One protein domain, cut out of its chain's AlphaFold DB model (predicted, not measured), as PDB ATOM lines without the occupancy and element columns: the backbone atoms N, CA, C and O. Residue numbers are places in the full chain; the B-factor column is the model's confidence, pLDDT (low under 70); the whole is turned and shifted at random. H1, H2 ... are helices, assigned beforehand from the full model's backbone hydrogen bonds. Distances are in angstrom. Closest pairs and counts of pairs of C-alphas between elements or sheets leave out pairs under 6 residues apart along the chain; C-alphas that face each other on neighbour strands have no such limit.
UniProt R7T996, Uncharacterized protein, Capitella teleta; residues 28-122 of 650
ATOM      1  N   LYS A  28     177.840 109.305 147.832       88.19
ATOM      2  CA  LYS A  28     177.884 110.607 147.143       88.19
ATOM      3  C   LYS A  28     179.266 111.245 147.219       88.19
ATOM      4  O   LYS A  28     179.706 111.800 146.212       88.19
ATOM      5  N   PHE A  29     179.954 111.154 148.357       89.56
ATOM      6  CA  PHE A  29     181.322 111.642 148.507       89.56
ATOM      7  C   PHE A  29     182.290 110.864 147.610       89.56
ATOM      8  O   PHE A  29     183.037 111.486 146.859       89.56
ATOM      9  N   ALA A  30     182.222 109.531 147.599       90.44
ATOM     10  CA  ALA A  30     183.031 108.676 146.733       90.44
ATOM     11  C   ALA A  30     182.788 108.980 145.243       90.44
ATOM     12  O   ALA A  30     183.739 109.163 144.483       90.44
ATOM     13  N   SER A  31     181.520 109.131 144.839       92.19
ATOM     14  CA  SER A  31     181.145 109.522 143.471       92.19
ATOM     15  C   SER A  31     181.699 110.898 143.076       92.19
ATOM     16  O   SER A  31     182.176 111.086 141.957       92.19
ATOM     17  N   LEU A  32     181.634 111.872 143.990       89.88
ATOM     18  CA  LEU A  32     182.117 113.235 143.773       89.88
ATOM     19  C   LEU A  32     183.650 113.298 143.729       89.88
ATOM     20  O   LEU A  32     184.210 113.939 142.842       89.88
ATOM     21  N   TYR A  33     184.330 112.611 144.647       91.44
ATOM     22  CA  TYR A  33     185.787 112.506 144.678       91.44
ATOM     23  C   TYR A  33     186.326 111.827 143.415       91.44
ATOM     24  O   TYR A  33     187.276 112.331 142.816       91.44
ATOM     25  N   LEU A  34     185.688 110.745 142.953       92.81
ATOM     26  CA  LEU A  34     186.062 110.087 141.703       92.81
ATOM     27  C   LEU A  34     185.933 111.043 140.508       92.81
ATOM     28  O   LEU A  34     186.864 111.129 139.712       92.81
ATOM     29  N   ALA A  35     184.838 111.809 140.425       90.50
ATOM     30  CA  ALA A  35     184.652 112.819 139.383       90.50
ATOM     31  C   ALA A  35     185.752 113.898 139.410       90.50
ATOM     32  O   ALA A  35     186.338 114.193 138.370       90.50
ATOM     33  N   PHE A  36     186.101 114.429 140.588       90.75
ATOM     34  CA  PHE A  36     187.222 115.369 140.726       90.75
ATOM     35  C   PHE A  36     188.563 114.754 140.321       90.75
ATOM     36  O   PHE A  36     189.357 115.411 139.649       90.75
ATOM     37  N   LYS A  37     188.816 113.495 140.697       91.44
ATOM     38  CA  LYS A  37     190.044 112.776 140.344       91.44
ATOM     39  C   LYS A  37     190.157 112.571 138.830       91.44
ATOM     40  O   LYS A  37     191.245 112.748 138.294       91.44
ATOM     41  N   THR A  38     189.056 112.268 138.138       92.38
ATOM     42  CA  THR A  38     189.039 112.170 136.668       92.38
ATOM     43  C   THR A  38     189.150 113.531 135.982       92.38
ATOM     44  O   THR A  38     189.912 113.664 135.028       92.38
ATOM     45  N   ASP A  39     188.449 114.557 136.476       91.12
ATOM     46  CA  ASP A  39     188.476 115.898 135.876       91.12
ATOM     47  C   ASP A  39     189.883 116.531 136.009       91.12
ATOM     48  O   ASP A  39     190.354 117.169 135.059       91.12
ATOM     49  N   ARG A  40     190.605 116.260 137.115       91.19
ATOM     50  CA  ARG A  40     191.999 116.693 137.356       91.19
ATOM     51  C   ARG A  40     192.965 116.273 136.246       91.19
ATOM     52  O   ARG A  40     193.769 117.095 135.829       91.19
ATOM     53  N   LEU A  41     192.857 115.049 135.719       92.19
ATOM     54  CA  LEU A  41     193.761 114.523 134.673       92.19
ATOM     55  C   LEU A  41     193.757 115.358 133.379       92.19
ATOM     56  O   LEU A  41     194.666 115.254 132.559       92.19
ATOM     57  N   THR A  42     192.722 116.176 133.179       94.38
ATOM     58  CA  THR A  42     192.581 117.074 132.023       94.38
ATOM     59  C   THR A  42     192.572 118.549 132.416       94.38
ATOM     60  O   THR A  42     192.403 119.406 131.550       94.38
ATOM     61  N   LEU A  43     192.679 118.861 133.709       93.69
ATOM     62  CA  LEU A  43     192.474 120.203 134.240       93.69
ATOM     63  C   LEU A  43     193.606 121.139 133.825       93.69
ATOM     64  O   LEU A  43     193.320 122.192 133.266       93.69
ATOM     65  N   ASP A  44     194.856 120.711 133.980       93.81
ATOM     66  CA  ASP A  44     196.034 121.503 133.601       93.81
ATOM     67  C   ASP A  44     196.024 121.810 132.094       93.81
ATOM     68  O   ASP A  44     196.005 122.970 131.693       93.81
ATOM     69  N   LYS A  45     195.796 120.795 131.244       95.31
ATOM     70  CA  LYS A  45     195.628 120.972 129.785       95.31
ATOM     71  C   LYS A  45     194.474 121.918 129.402       95.31
ATOM     72  O   LYS A  45     194.502 122.522 128.328       95.31
ATOM     73  N   ARG A  46     193.428 122.029 130.235       94.88
ATOM     74  CA  ARG A  46     192.314 122.976 130.038       94.88
ATOM     75  C   ARG A  46     192.661 124.382 130.524       94.88
ATOM     76  O   ARG A  46     192.218 125.334 129.887       94.88
ATOM     77  N   ILE A  47     193.444 124.512 131.596       93.50
ATOM     78  CA  ILE A  47     194.001 125.786 132.067       93.50
ATOM     79  C   ILE A  47     194.929 126.352 130.995       93.50
ATOM     80  O   ILE A  47     194.683 127.460 130.538       93.50
ATOM     81  N   ASP A  48     195.890 125.568 130.505       94.88
ATOM     82  CA  ASP A  48     196.846 125.993 129.475       94.88
ATOM     83  C   ASP A  48     196.147 126.461 128.197       94.88
ATOM     84  O   ASP A  48     196.489 127.495 127.628       94.88
ATOM     85  N   ARG A  49     195.127 125.719 127.743       94.31
ATOM     86  CA  ARG A  49     194.341 126.095 126.560       94.31
ATOM     87  C   ARG A  49     193.554 127.385 126.784       94.31
ATOM     88  O   ARG A  49     193.494 128.219 125.887       94.31
ATOM     89  N   HIS A  50     192.942 127.543 127.957       92.94
ATOM     90  CA  HIS A  50     192.225 128.766 128.315       92.94
ATOM     91  C   HIS A  50     193.183 129.957 128.430       92.94
ATOM     92  O   HIS A  50     192.826 131.058 128.023       92.94
ATOM     93  N   GLN A  51     194.386 129.736 128.958       93.19
ATOM     94  CA  GLN A  51     195.425 130.747 129.093       93.19
ATOM     95  C   GLN A  51     195.901 131.202 127.711       93.19
ATOM     96  O   GLN A  51     195.656 132.344 127.354       93.19
ATOM     97  N   ARG A  52     196.396 130.295 126.857       95.56
ATOM     98  CA  ARG A  52     196.819 130.634 125.482       95.56
ATOM     99  C   ARG A  52     195.715 131.311 124.665       95.56
ATOM    100  O   ARG A  52     195.979 132.266 123.948       95.56
ATOM    101  N   SER A  53     194.467 130.845 124.782       93.81
ATOM    102  CA  SER A  53     193.335 131.472 124.089       93.81
ATOM    103  C   SER A  53     193.033 132.880 124.604       93.81
ATOM    104  O   SER A  53     192.529 133.686 123.830       93.81
ATOM    105  N   ARG A  54     193.285 133.168 125.886       93.69
ATOM    106  CA  ARG A  54     193.205 134.524 126.435       93.69
ATOM    107  C   ARG A  54     194.357 135.377 125.930       93.69
ATOM    108  O   ARG A  54     194.089 136.466 125.453       93.69
ATOM    109  N   ASP A  55     195.579 134.870 125.981       95.12
ATOM    110  CA  ASP A  55     196.788 135.625 125.635       95.12
ATOM    111  C   ASP A  55     196.755 136.071 124.160       95.12
ATOM    112  O   ASP A  55     197.086 137.209 123.849       95.12
ATOM    113  N   ILE A  56     196.227 135.225 123.263       96.56
ATOM    114  CA  ILE A  56     195.942 135.586 121.860       96.56
ATOM    115  C   ILE A  56     194.875 136.693 121.762       96.56
ATOM    116  O   ILE A  56     194.999 137.598 120.942       96.56
ATOM    117  N   ILE A  57     193.815 136.639 122.576       95.25
ATOM    118  CA  ILE A  57     192.745 137.651 122.566       95.25
ATOM    119  C   ILE A  57     193.240 138.985 123.139       95.25
ATOM    120  O   ILE A  57     192.946 140.021 122.555       95.25
ATOM    121  N   GLU A  58     193.983 138.965 124.248       95.25
ATOM    122  CA  GLU A  58     194.602 140.146 124.861       95.25
ATOM    123  C   GLU A  58     195.581 140.795 123.870       95.25
ATOM    124  O   GLU A  58     195.409 141.964 123.538       95.25
ATOM    125  N   HIS A  59     196.491 140.020 123.269       96.88
ATOM    126  CA  HIS A  59     197.423 140.528 122.258       96.88
ATOM    127  C   HIS A  59     196.719 141.115 121.020       96.88
ATOM    128  O   HIS A  59     197.079 142.196 120.559       96.88
ATOM    129  N   ASN A  60     195.681 140.452 120.499       96.94
ATOM    130  CA  ASN A  60     194.908 140.981 119.371       96.94
ATOM    131  C   ASN A  60     194.179 142.286 119.734       96.94
ATOM    132  O   ASN A  60     194.128 143.201 118.919       96.94
ATOM    133  N   ILE A  61     193.628 142.384 120.947       96.06
ATOM    134  CA  ILE A  61     192.994 143.610 121.448       96.06
ATOM    135  C   ILE A  61     194.016 144.742 121.552       96.06
ATOM    136  O   ILE A  61     193.708 145.855 121.134       96.06
ATOM    137  N   ASP A  62     195.214 144.471 122.070       96.50
ATOM    138  CA  ASP A  62     196.273 145.472 122.209       96.50
ATOM    139  C   ASP A  62     196.758 145.965 120.833       96.50
ATOM    140  O   ASP A  62     196.886 147.173 120.627       96.50
ATOM    141  N   ASN A  63     196.917 145.060 119.860       97.56
ATOM    142  CA  ASN A  63     197.259 145.402 118.474       97.56
ATOM    143  C   ASN A  63     196.180 146.281 117.808       97.56
ATOM    144  O   ASN A  63     196.502 147.304 117.205       97.56
ATOM    145  N   GLU A  64     194.896 145.934 117.950       97.25
ATOM    146  CA  GLU A  64     193.777 146.745 117.441       97.25
ATOM    147  C   GLU A  64     193.676 148.103 118.159       97.25
ATOM    148  O   GLU A  64     193.394 149.127 117.534       97.25
ATOM    149  N   MET A  65     193.956 148.152 119.467       96.75
ATOM    150  CA  MET A  65     193.994 149.400 120.236       96.75
ATOM    151  C   MET A  65     195.132 150.314 119.768       96.75
ATOM    152  O   MET A  65     194.954 151.530 119.676       96.75
ATOM    153  N   GLN A  66     196.288 149.734 119.447       96.94
ATOM    154  CA  GLN A  66     197.446 150.442 118.918       96.94
ATOM    155  C   GLN A  66     197.181 150.968 117.498       96.94
ATOM    156  O   GLN A  66     197.352 152.162 117.254       96.94
ATOM    157  N   ALA A  67     196.630 150.144 116.603       96.81
ATOM    158  CA  ALA A  67     196.203 150.578 115.269       96.81
ATOM    159  C   ALA A  67     195.133 151.691 115.329       96.81
ATOM    160  O   ALA A  67     195.146 152.639 114.537       96.81
ATOM    161  N   LEU A  68     194.222 151.639 116.309       95.88
ATOM    162  CA  LEU A  68     193.234 152.694 116.543       95.88
ATOM    163  C   LEU A  68     193.876 154.001 117.049       95.88
ATOM    164  O   LEU A  68     193.444 155.087 116.657       95.88
ATOM    165  N   LYS A  69     194.930 153.925 117.873       96.06
ATOM    166  CA  LYS A  69     195.724 155.098 118.288       96.06
ATOM    167  C   LYS A  69     196.491 155.707 117.114       96.06
ATOM    168  O   LYS A  69     196.474 156.924 116.966       96.06
ATOM    169  N   GLU A  70     197.115 154.894 116.269       96.06
ATOM    170  CA  GLU A  70     197.884 155.344 115.096       96.06
ATOM    171  C   GLU A  70     196.986 155.989 114.032       96.06
ATOM    172  O   GLU A  70     197.253 157.097 113.559       96.06
ATOM    173  N   THR A  71     195.858 155.350 113.707       94.88
ATOM    174  CA  THR A  71     194.860 155.940 112.802       94.88
ATOM    175  C   THR A  71     194.274 157.229 113.376       94.88
ATOM    176  O   THR A  71     194.127 158.203 112.632       94.88
ATOM    177  N   LEU A  72     194.030 157.305 114.691       95.06
ATOM    178  CA  LEU A  72     193.641 158.561 115.329       95.06
ATOM    179  C   LEU A  72     194.744 159.622 115.209       95.06
ATOM    180  O   LEU A  72     194.437 160.726 114.773       95.06
ATOM    181  N   GLN A  73     196.008 159.319 115.511       93.81
ATOM    182  CA  GLN A  73     197.124 160.266 115.355       93.81
ATOM    183  C   GLN A  73     197.199 160.823 113.923       93.81
ATOM    184  O   GLN A  73     197.303 162.038 113.746       93.81
ATOM    185  N   SER A  74     197.031 159.969 112.904       94.06
ATOM    186  CA  SER A  74     196.973 160.399 111.499       94.06
ATOM    187  C   SER A  74     195.835 161.399 111.230       94.06
ATOM    188  O   SER A  74     196.041 162.415 110.563       94.06
ATOM    189  N   LEU A  75     194.658 161.179 111.828       91.81
ATOM    190  CA  LEU A  75     193.516 162.094 111.766       91.81
ATOM    191  C   LEU A  75     193.789 163.404 112.529       91.81
ATOM    192  O   LEU A  75     193.349 164.469 112.099       91.81
ATOM    193  N   GLY A  76     194.560 163.350 113.618       90.75
ATOM    194  CA  GLY A  76     194.966 164.511 114.413       90.75
ATOM    195  C   GLY A  76     195.722 165.572 113.609       90.75
ATOM    196  O   GLY A  76     195.497 166.764 113.821       90.75
ATOM    197  N   HIS A  77     196.534 165.161 112.630       88.69
ATOM    198  CA  HIS A  77     197.214 166.080 111.708       88.69
ATOM    199  C   HIS A  77     196.251 166.818 110.758       88.69
ATOM    200  O   HIS A  77     196.570 167.909 110.289       88.69
ATOM    201  N   ILE A  78     195.069 166.251 110.495       89.94
ATOM    202  CA  ILE A  78     194.042 166.811 109.604       89.94
ATOM    203  C   ILE A  78     193.045 167.688 110.394       89.94
ATOM    204  O   ILE A  78     192.492 168.647 109.855       89.94
ATOM    205  N   CYS A  79     192.842 167.418 111.690       88.00
ATOM    206  CA  CYS A  79     191.968 168.187 112.588       88.00
ATOM    207  C   CYS A  79     192.561 169.557 112.989       88.00
ATOM    208  O   CYS A  79     193.023 169.788 114.116       88.00
ATOM    209  N   THR A  80     192.531 170.504 112.049       86.06
ATOM    210  CA  THR A  80     193.002 171.885 112.236       86.06
ATOM    211  C   THR A  80     191.975 172.795 112.921       86.06
ATOM    212  O   THR A  80     192.375 173.629 113.737       86.06
ATOM    213  N   ASP A  81     190.680 172.610 112.643       92.50
ATOM    214  CA  ASP A  81     189.575 173.395 113.210       92.50
ATOM    215  C   ASP A  81     189.324 173.096 114.703       92.50
ATOM    216  O   ASP A  81     189.422 171.953 115.157       92.50
ATOM    217  N   ALA A  82     188.925 174.123 115.456       88.44
ATOM    218  CA  ALA A  82     188.694 174.050 116.895       88.44
ATOM    219  C   ALA A  82     187.578 173.063 117.287       88.44
ATOM    220  O   ALA A  82     187.758 172.298 118.234       88.44
ATOM    221  N   GLN A  83     186.455 173.020 116.555       89.31
ATOM    222  CA  GLN A  83     185.380 172.062 116.848       89.31
ATOM    223  C   GLN A  83     185.825 170.628 116.533       89.31
ATOM    224  O   GLN A  83     185.539 169.709 117.302       89.31
ATOM    225  N   THR A  84     186.574 170.425 115.441       89.88
ATOM    226  CA  THR A  84     187.125 169.095 115.112       89.88
ATOM    227  C   THR A  84     188.154 168.617 116.141       89.88
ATOM    228  O   THR A  84     188.134 167.447 116.524       89.88
ATOM    229  N   ARG A  85     188.988 169.522 116.673       92.12
ATOM    230  CA  ARG A  85     189.979 169.218 117.715       92.12
ATOM    231  C   ARG A  85     189.335 168.837 119.051       92.12
ATOM    232  O   ARG A  85     189.780 167.886 119.688       92.12
ATOM    233  N   ASP A  86     188.244 169.496 119.438       93.31
ATOM    234  CA  ASP A  86     187.470 169.123 120.631       93.31
ATOM    235  C   ASP A  86     186.843 167.723 120.520       93.31
ATOM    236  O   ASP A  86     186.638 167.052 121.534       93.31
ATOM    237  N   VAL A  87     186.492 167.280 119.308       93.00
ATOM    238  CA  VAL A  87     185.996 165.917 119.053       93.00
ATOM    239  C   VAL A  87     187.151 164.912 119.054       93.00
ATOM    240  O   VAL A  87     187.030 163.872 119.698       93.00
ATOM    241  N   TYR A  88     188.282 165.246 118.427       94.12
ATOM    242  CA  TYR A  88     189.508 164.444 118.451       94.12
ATOM    243  C   TYR A  88     189.948 164.103 119.888       94.12
ATOM    244  O   TYR A  88     190.104 162.928 120.216       94.12
ATOM    245  N   ILE A  89     190.047 165.104 120.776       93.50
ATOM    246  CA  ILE A  89     190.469 164.906 122.176       93.50
ATOM    247  C   ILE A  89     189.494 163.981 122.927       93.50
ATOM    248  O   ILE A  89     189.915 163.143 123.725       93.50
ATOM    249  N   LYS A  90     188.186 164.081 122.654       95.94
ATOM    250  CA  LYS A  90     187.179 163.180 123.243       95.94
ATOM    251  C   LYS A  90     187.353 161.743 122.756       95.94
ATOM    252  O   LYS A  90     187.265 160.831 123.569       95.94
ATOM    253  N   ILE A  91     187.615 161.534 121.464       95.50
ATOM    254  CA  ILE A  91     187.863 160.195 120.906       95.50
ATOM    255  C   ILE A  91     189.141 159.597 121.509       95.50
ATOM    256  O   ILE A  91     189.102 158.453 121.954       95.50
ATOM    257  N   GLN A  92     190.219 160.380 121.624       95.50
ATOM    258  CA  GLN A  92     191.456 159.953 122.287       95.50
ATOM    259  C   GLN A  92     191.187 159.474 123.722       95.50
ATOM    260  O   GLN A  92     191.531 158.349 124.080       95.50
ATOM    261  N   HIS A  93     190.471 160.276 124.512       96.94
ATOM    262  CA  HIS A  93     190.102 159.902 125.876       96.94
ATOM    263  C   HIS A  93     189.194 158.658 125.935       96.94
ATOM    264  O   HIS A  93     189.322 157.826 126.833       96.94
ATOM    265  N   HIS A  94     188.282 158.483 124.974       97.12
ATOM    266  CA  HIS A  94     187.456 157.276 124.896       97.12
ATOM    267  C   HIS A  94     188.274 156.010 124.598       97.12
ATOM    268  O   HIS A  94     187.926 154.956 125.127       97.12
ATOM    269  N   ILE A  95     189.360 156.106 123.826       96.50
ATOM    270  CA  ILE A  95     190.287 154.991 123.563       96.50
ATOM    271  C   ILE A  95     191.070 154.627 124.831       96.50
ATOM    272  O   ILE A  95     191.103 153.459 125.201       96.50
ATOM    273  N   GLU A  96     191.605 155.608 125.564       96.38
ATOM    274  CA  GLU A  96     192.281 155.389 126.860       96.38
ATOM    275  C   GLU A  96     191.351 154.704 127.886       96.38
ATOM    276  O   GLU A  96     191.730 153.779 128.613       96.38
ATOM    277  N   VAL A  97     190.082 155.128 127.934       97.50
ATOM    278  CA  VAL A  97     189.058 154.484 128.768       97.50
ATOM    279  C   VAL A  97     188.742 153.072 128.266       97.50
ATOM    280  O   VAL A  97     188.543 152.174 129.085       97.50
ATOM    281  N   LEU A  98     188.712 152.833 126.954       97.06
ATOM    282  CA  LEU A  98     188.455 151.507 126.386       97.06
ATOM    283  C   LEU A  98     189.594 150.523 126.693       97.06
ATOM    284  O   LEU A  98     189.328 149.418 127.154       97.06
ATOM    285  N   GLU A  99     190.845 150.939 126.526       96.06
ATOM    286  CA  GLU A  99     192.052 150.180 126.873       96.06
ATOM    287  C   GLU A  99     192.057 149.787 128.360       96.06
ATOM    288  O   GLU A  99     192.054 148.604 128.718       96.06
ATOM    289  N   THR A 100     191.941 150.778 129.250       96.44
ATOM    290  CA  THR A 100     191.943 150.541 130.703       96.44
ATOM    291  C   THR A 100     190.746 149.719 131.185       96.44
ATOM    292  O   THR A 100     190.879 148.924 132.120       96.44
ATOM    293  N   THR A 101     189.564 149.865 130.578       96.88
ATOM    294  CA  THR A 101     188.405 149.025 130.923       96.88
ATOM    295  C   THR A 101     188.535 147.609 130.381       96.88
ATOM    296  O   THR A 101     188.177 146.678 131.104       96.88
ATOM    297  N   THR A 102     189.098 147.414 129.189       96.12
ATOM    298  CA  THR A 102     189.274 146.083 128.588       96.12
ATOM    299  C   THR A 102     190.293 145.255 129.365       96.12
ATOM    300  O   THR A 102     189.971 144.137 129.770       96.12
ATOM    301  N   SER A 103     191.439 145.844 129.728       94.31
ATOM    302  CA  SER A 103     192.413 145.228 130.642       94.31
ATOM    303  C   SER A 103     191.754 144.793 131.964       94.31
ATOM    304  O   SER A 103     191.790 143.618 132.341       94.31
ATOM    305  N   ARG A 104     191.013 145.698 132.625       95.25
ATOM    306  CA  ARG A 104     190.287 145.403 133.880       95.25
ATOM    307  C   ARG A 104     189.208 144.328 133.734       95.25
ATOM    308  O   ARG A 104     188.940 143.608 134.700       95.25
ATOM    309  N   VAL A 105     188.550 144.244 132.577       94.31
ATOM    310  CA  VAL A 105     187.583 143.182 132.270       94.31
ATOM    311  C   VAL A 105     188.308 141.849 132.128       94.31
ATOM    312  O   VAL A 105     187.856 140.883 132.741       94.31
ATOM    313  N   SER A 106     189.445 141.797 131.428       93.25
ATOM    314  CA  SER A 106     190.195 140.550 131.247       93.25
ATOM    315  C   SER A 106     190.773 140.011 132.561       93.25
ATOM    316  O   SER A 106     190.512 138.859 132.918       93.25
ATOM    317  N   SER A 107     191.409 140.856 133.387       91.50
ATOM    318  CA  SER A 107     191.914 140.428 134.707       91.50
ATOM    319  C   SER A 107     190.796 139.904 135.623       91.50
ATOM    320  O   SER A 107     190.993 138.972 136.405       91.50
ATOM    321  N   ARG A 108     189.584 140.475 135.539       91.06
ATOM    322  CA  ARG A 108     188.415 139.955 136.270       91.06
ATOM    323  C   ARG A 108     187.894 138.653 135.656       91.06
ATOM    324  O   ARG A 108     187.539 137.744 136.408       91.06
ATOM    325  N   ALA A 109     187.855 138.540 134.330       90.00
ATOM    326  CA  ALA A 109     187.428 137.331 133.631       90.00
ATOM    327  C   ALA A 109     188.321 136.126 133.973       90.00
ATOM    328  O   ALA A 109     187.797 135.037 134.194       90.00
ATOM    329  N   GLU A 110     189.632 136.331 134.132       87.12
ATOM    330  CA  GLU A 110     190.561 135.317 134.642       87.12
ATOM    331  C   GLU A 110     190.172 134.852 136.057       87.12
ATOM    332  O   GLU A 110     189.899 133.669 136.284       87.12
ATOM    333  N   VAL A 111     190.083 135.780 137.019       83.25
ATOM    334  CA  VAL A 111     189.853 135.464 138.443       83.25
ATOM    335  C   VAL A 111     188.531 134.728 138.683       83.25
ATOM    336  O   VAL A 111     188.445 133.930 139.629       83.25
ATOM    337  N   TYR A 112     187.517 134.968 137.847       79.94
ATOM    338  CA  TYR A 112     186.209 134.313 137.915       79.94
ATOM    339  C   TYR A 112     185.997 133.215 136.860       79.94
ATOM    340  O   TYR A 112     184.929 132.599 136.856       79.94
ATOM    341  N   GLY A 113     186.992 132.917 136.019       89.50
ATOM    342  CA  GLY A 113     186.901 131.920 134.955       89.50
ATOM    343  C   GLY A 113     186.523 130.534 135.480       89.50
ATOM    344  O   GLY A 113     187.033 130.079 136.505       89.50
ATOM    345  N   ALA A 114     185.624 129.835 134.781       87.75
ATOM    346  CA  ALA A 114     185.093 128.547 135.242       87.75
ATOM    347  C   ALA A 114     186.200 127.499 135.474       87.75
ATOM    348  O   ALA A 114     186.166 126.778 136.469       87.75
ATOM    349  N   VAL A 115     187.217 127.478 134.606       87.44
ATOM    350  CA  VAL A 115     188.385 126.586 134.713       87.44
ATOM    351  C   VAL A 115     189.251 126.935 135.938       87.44
ATOM    352  O   VAL A 115     189.700 126.046 136.657       87.44
ATOM    353  N   GLN A 116     189.413 128.226 136.251       90.69
ATOM    354  CA  GLN A 116     190.126 128.681 137.453       90.69
ATOM    355  C   GLN A 116     189.352 128.359 138.744       90.69
ATOM    356  O   GLN A 116     189.947 128.018 139.768       90.69
ATOM    357  N   GLN A 117     188.015 128.409 138.715       92.12
ATOM    358  CA  GLN A 117     187.193 127.935 139.832       92.12
ATOM    359  C   GLN A 117     187.320 126.416 140.019       92.12
ATOM    360  O   GLN A 117     187.459 125.956 141.151       92.12
ATOM    361  N   GLU A 118     187.341 125.645 138.931       91.19
ATOM    362  CA  GLU A 118     187.559 124.195 138.960       91.19
ATOM    363  C   GLU A 118     188.918 123.835 139.588       91.19
ATOM    364  O   GLU A 118     188.969 122.977 140.470       91.19
ATOM    365  N   LEU A 119     189.988 124.571 139.258       92.12
ATOM    366  CA  LEU A 119     191.303 124.452 139.907       92.12
ATOM    367  C   LEU A 119     191.257 124.716 141.416       92.12
ATOM    368  O   LEU A 119     191.816 123.945 142.200       92.12
ATOM    369  N   ARG A 120     190.586 125.791 141.846       92.12
ATOM    370  CA  ARG A 120     190.447 126.123 143.276       92.12
ATOM    371  C   ARG A 120     189.675 125.043 144.032       92.12
ATOM    372  O   ARG A 120     190.069 124.684 145.139       92.12
ATOM    373  N   ILE A 121     188.606 124.512 143.438       92.31
ATOM    374  CA  ILE A 121     187.801 123.452 144.050       92.31
ATOM    375  C   ILE A 121     188.588 122.133 144.085       92.31
ATOM    376  O   ILE A 121     188.612 121.494 145.132       92.31
ATOM    377  N   SER A 122     189.299 121.759 143.013       92.62
ATOM    378  CA  SER A 122     190.152 120.559 142.984       92.62
ATOM    379  C   SER A 122     191.210 120.590 144.097       92.62
ATOM    380  O   SER A 122     191.286 119.660 144.898       92.62
TER     381      SER A 122
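This is residues 28 to 122 of the 650 residues of an uncharacterized protein of Capitella teleta (UniProt R7T996). The domain is a long, thin helical hairpin: H2 and H3 run side by side in opposite ways, joined by a tight turn at one end. At the other end the short H4 carries on beyond H3 and packs on the first part of H2, while H1 stands near H4 and makes the far tip. The printed part has 95 residues, with four named helices in the order H1, H2, H3, H4 and no named strand, and its class is all helix. It is extended, with a radius of gyration of the C-alphas of 21.6 A, and its C-alphas span 73 by 19 by 11 A, a rod.

The longest helix, H2, residues 43 to 76, touches H3, residues 82 to 112. The two form a helical hairpin, running opposite ways at a shallow tilt of 5 degrees; their closest C-alphas, those of Gly 76 and Tyr 88, are 6.8 A apart. With residues 43 to 50 alone, H2 also touches H4, residues 114 to 122, where the closest C-alphas, of Ile 47 and Val 115, are 6.3 A apart. H2 and H4 run opposite ways at a shallow tilt of 34 degrees, only just short of steep. H3 and H4 are close but not clearly touching, the closest C-alphas being those of Glu 110 and Gln 116, at 7.2 A. H1, residues 28 to 40, is close to H4 but not clearly touching, with the C-alphas of Phe 36 and Ser 122 closest at 6.4 A. H1 and H3 are apart, and H1 and H2 meet only through their link. In H1, H2 and H4 every O i to N i+4 pair is within hydrogen-bond range; in H3, 26 of 27 are.

H2 is 48.6 A long from its first to its last C-alpha, and H3 45.0 A. H1 measures 18.2 A and begins at C-alpha 28, (177.884, 110.607, 147.143). H4 measures 12.2 A and ends at C-alpha 122, (190.152, 120.559, 142.984).

The two C-alphas farthest apart, those of Ala 30 and Asp 81, are 73.2 A apart. The printed part has no cut, and its three links are tight. Its mean pLDDT is 93.1, and no printed residue is under 70.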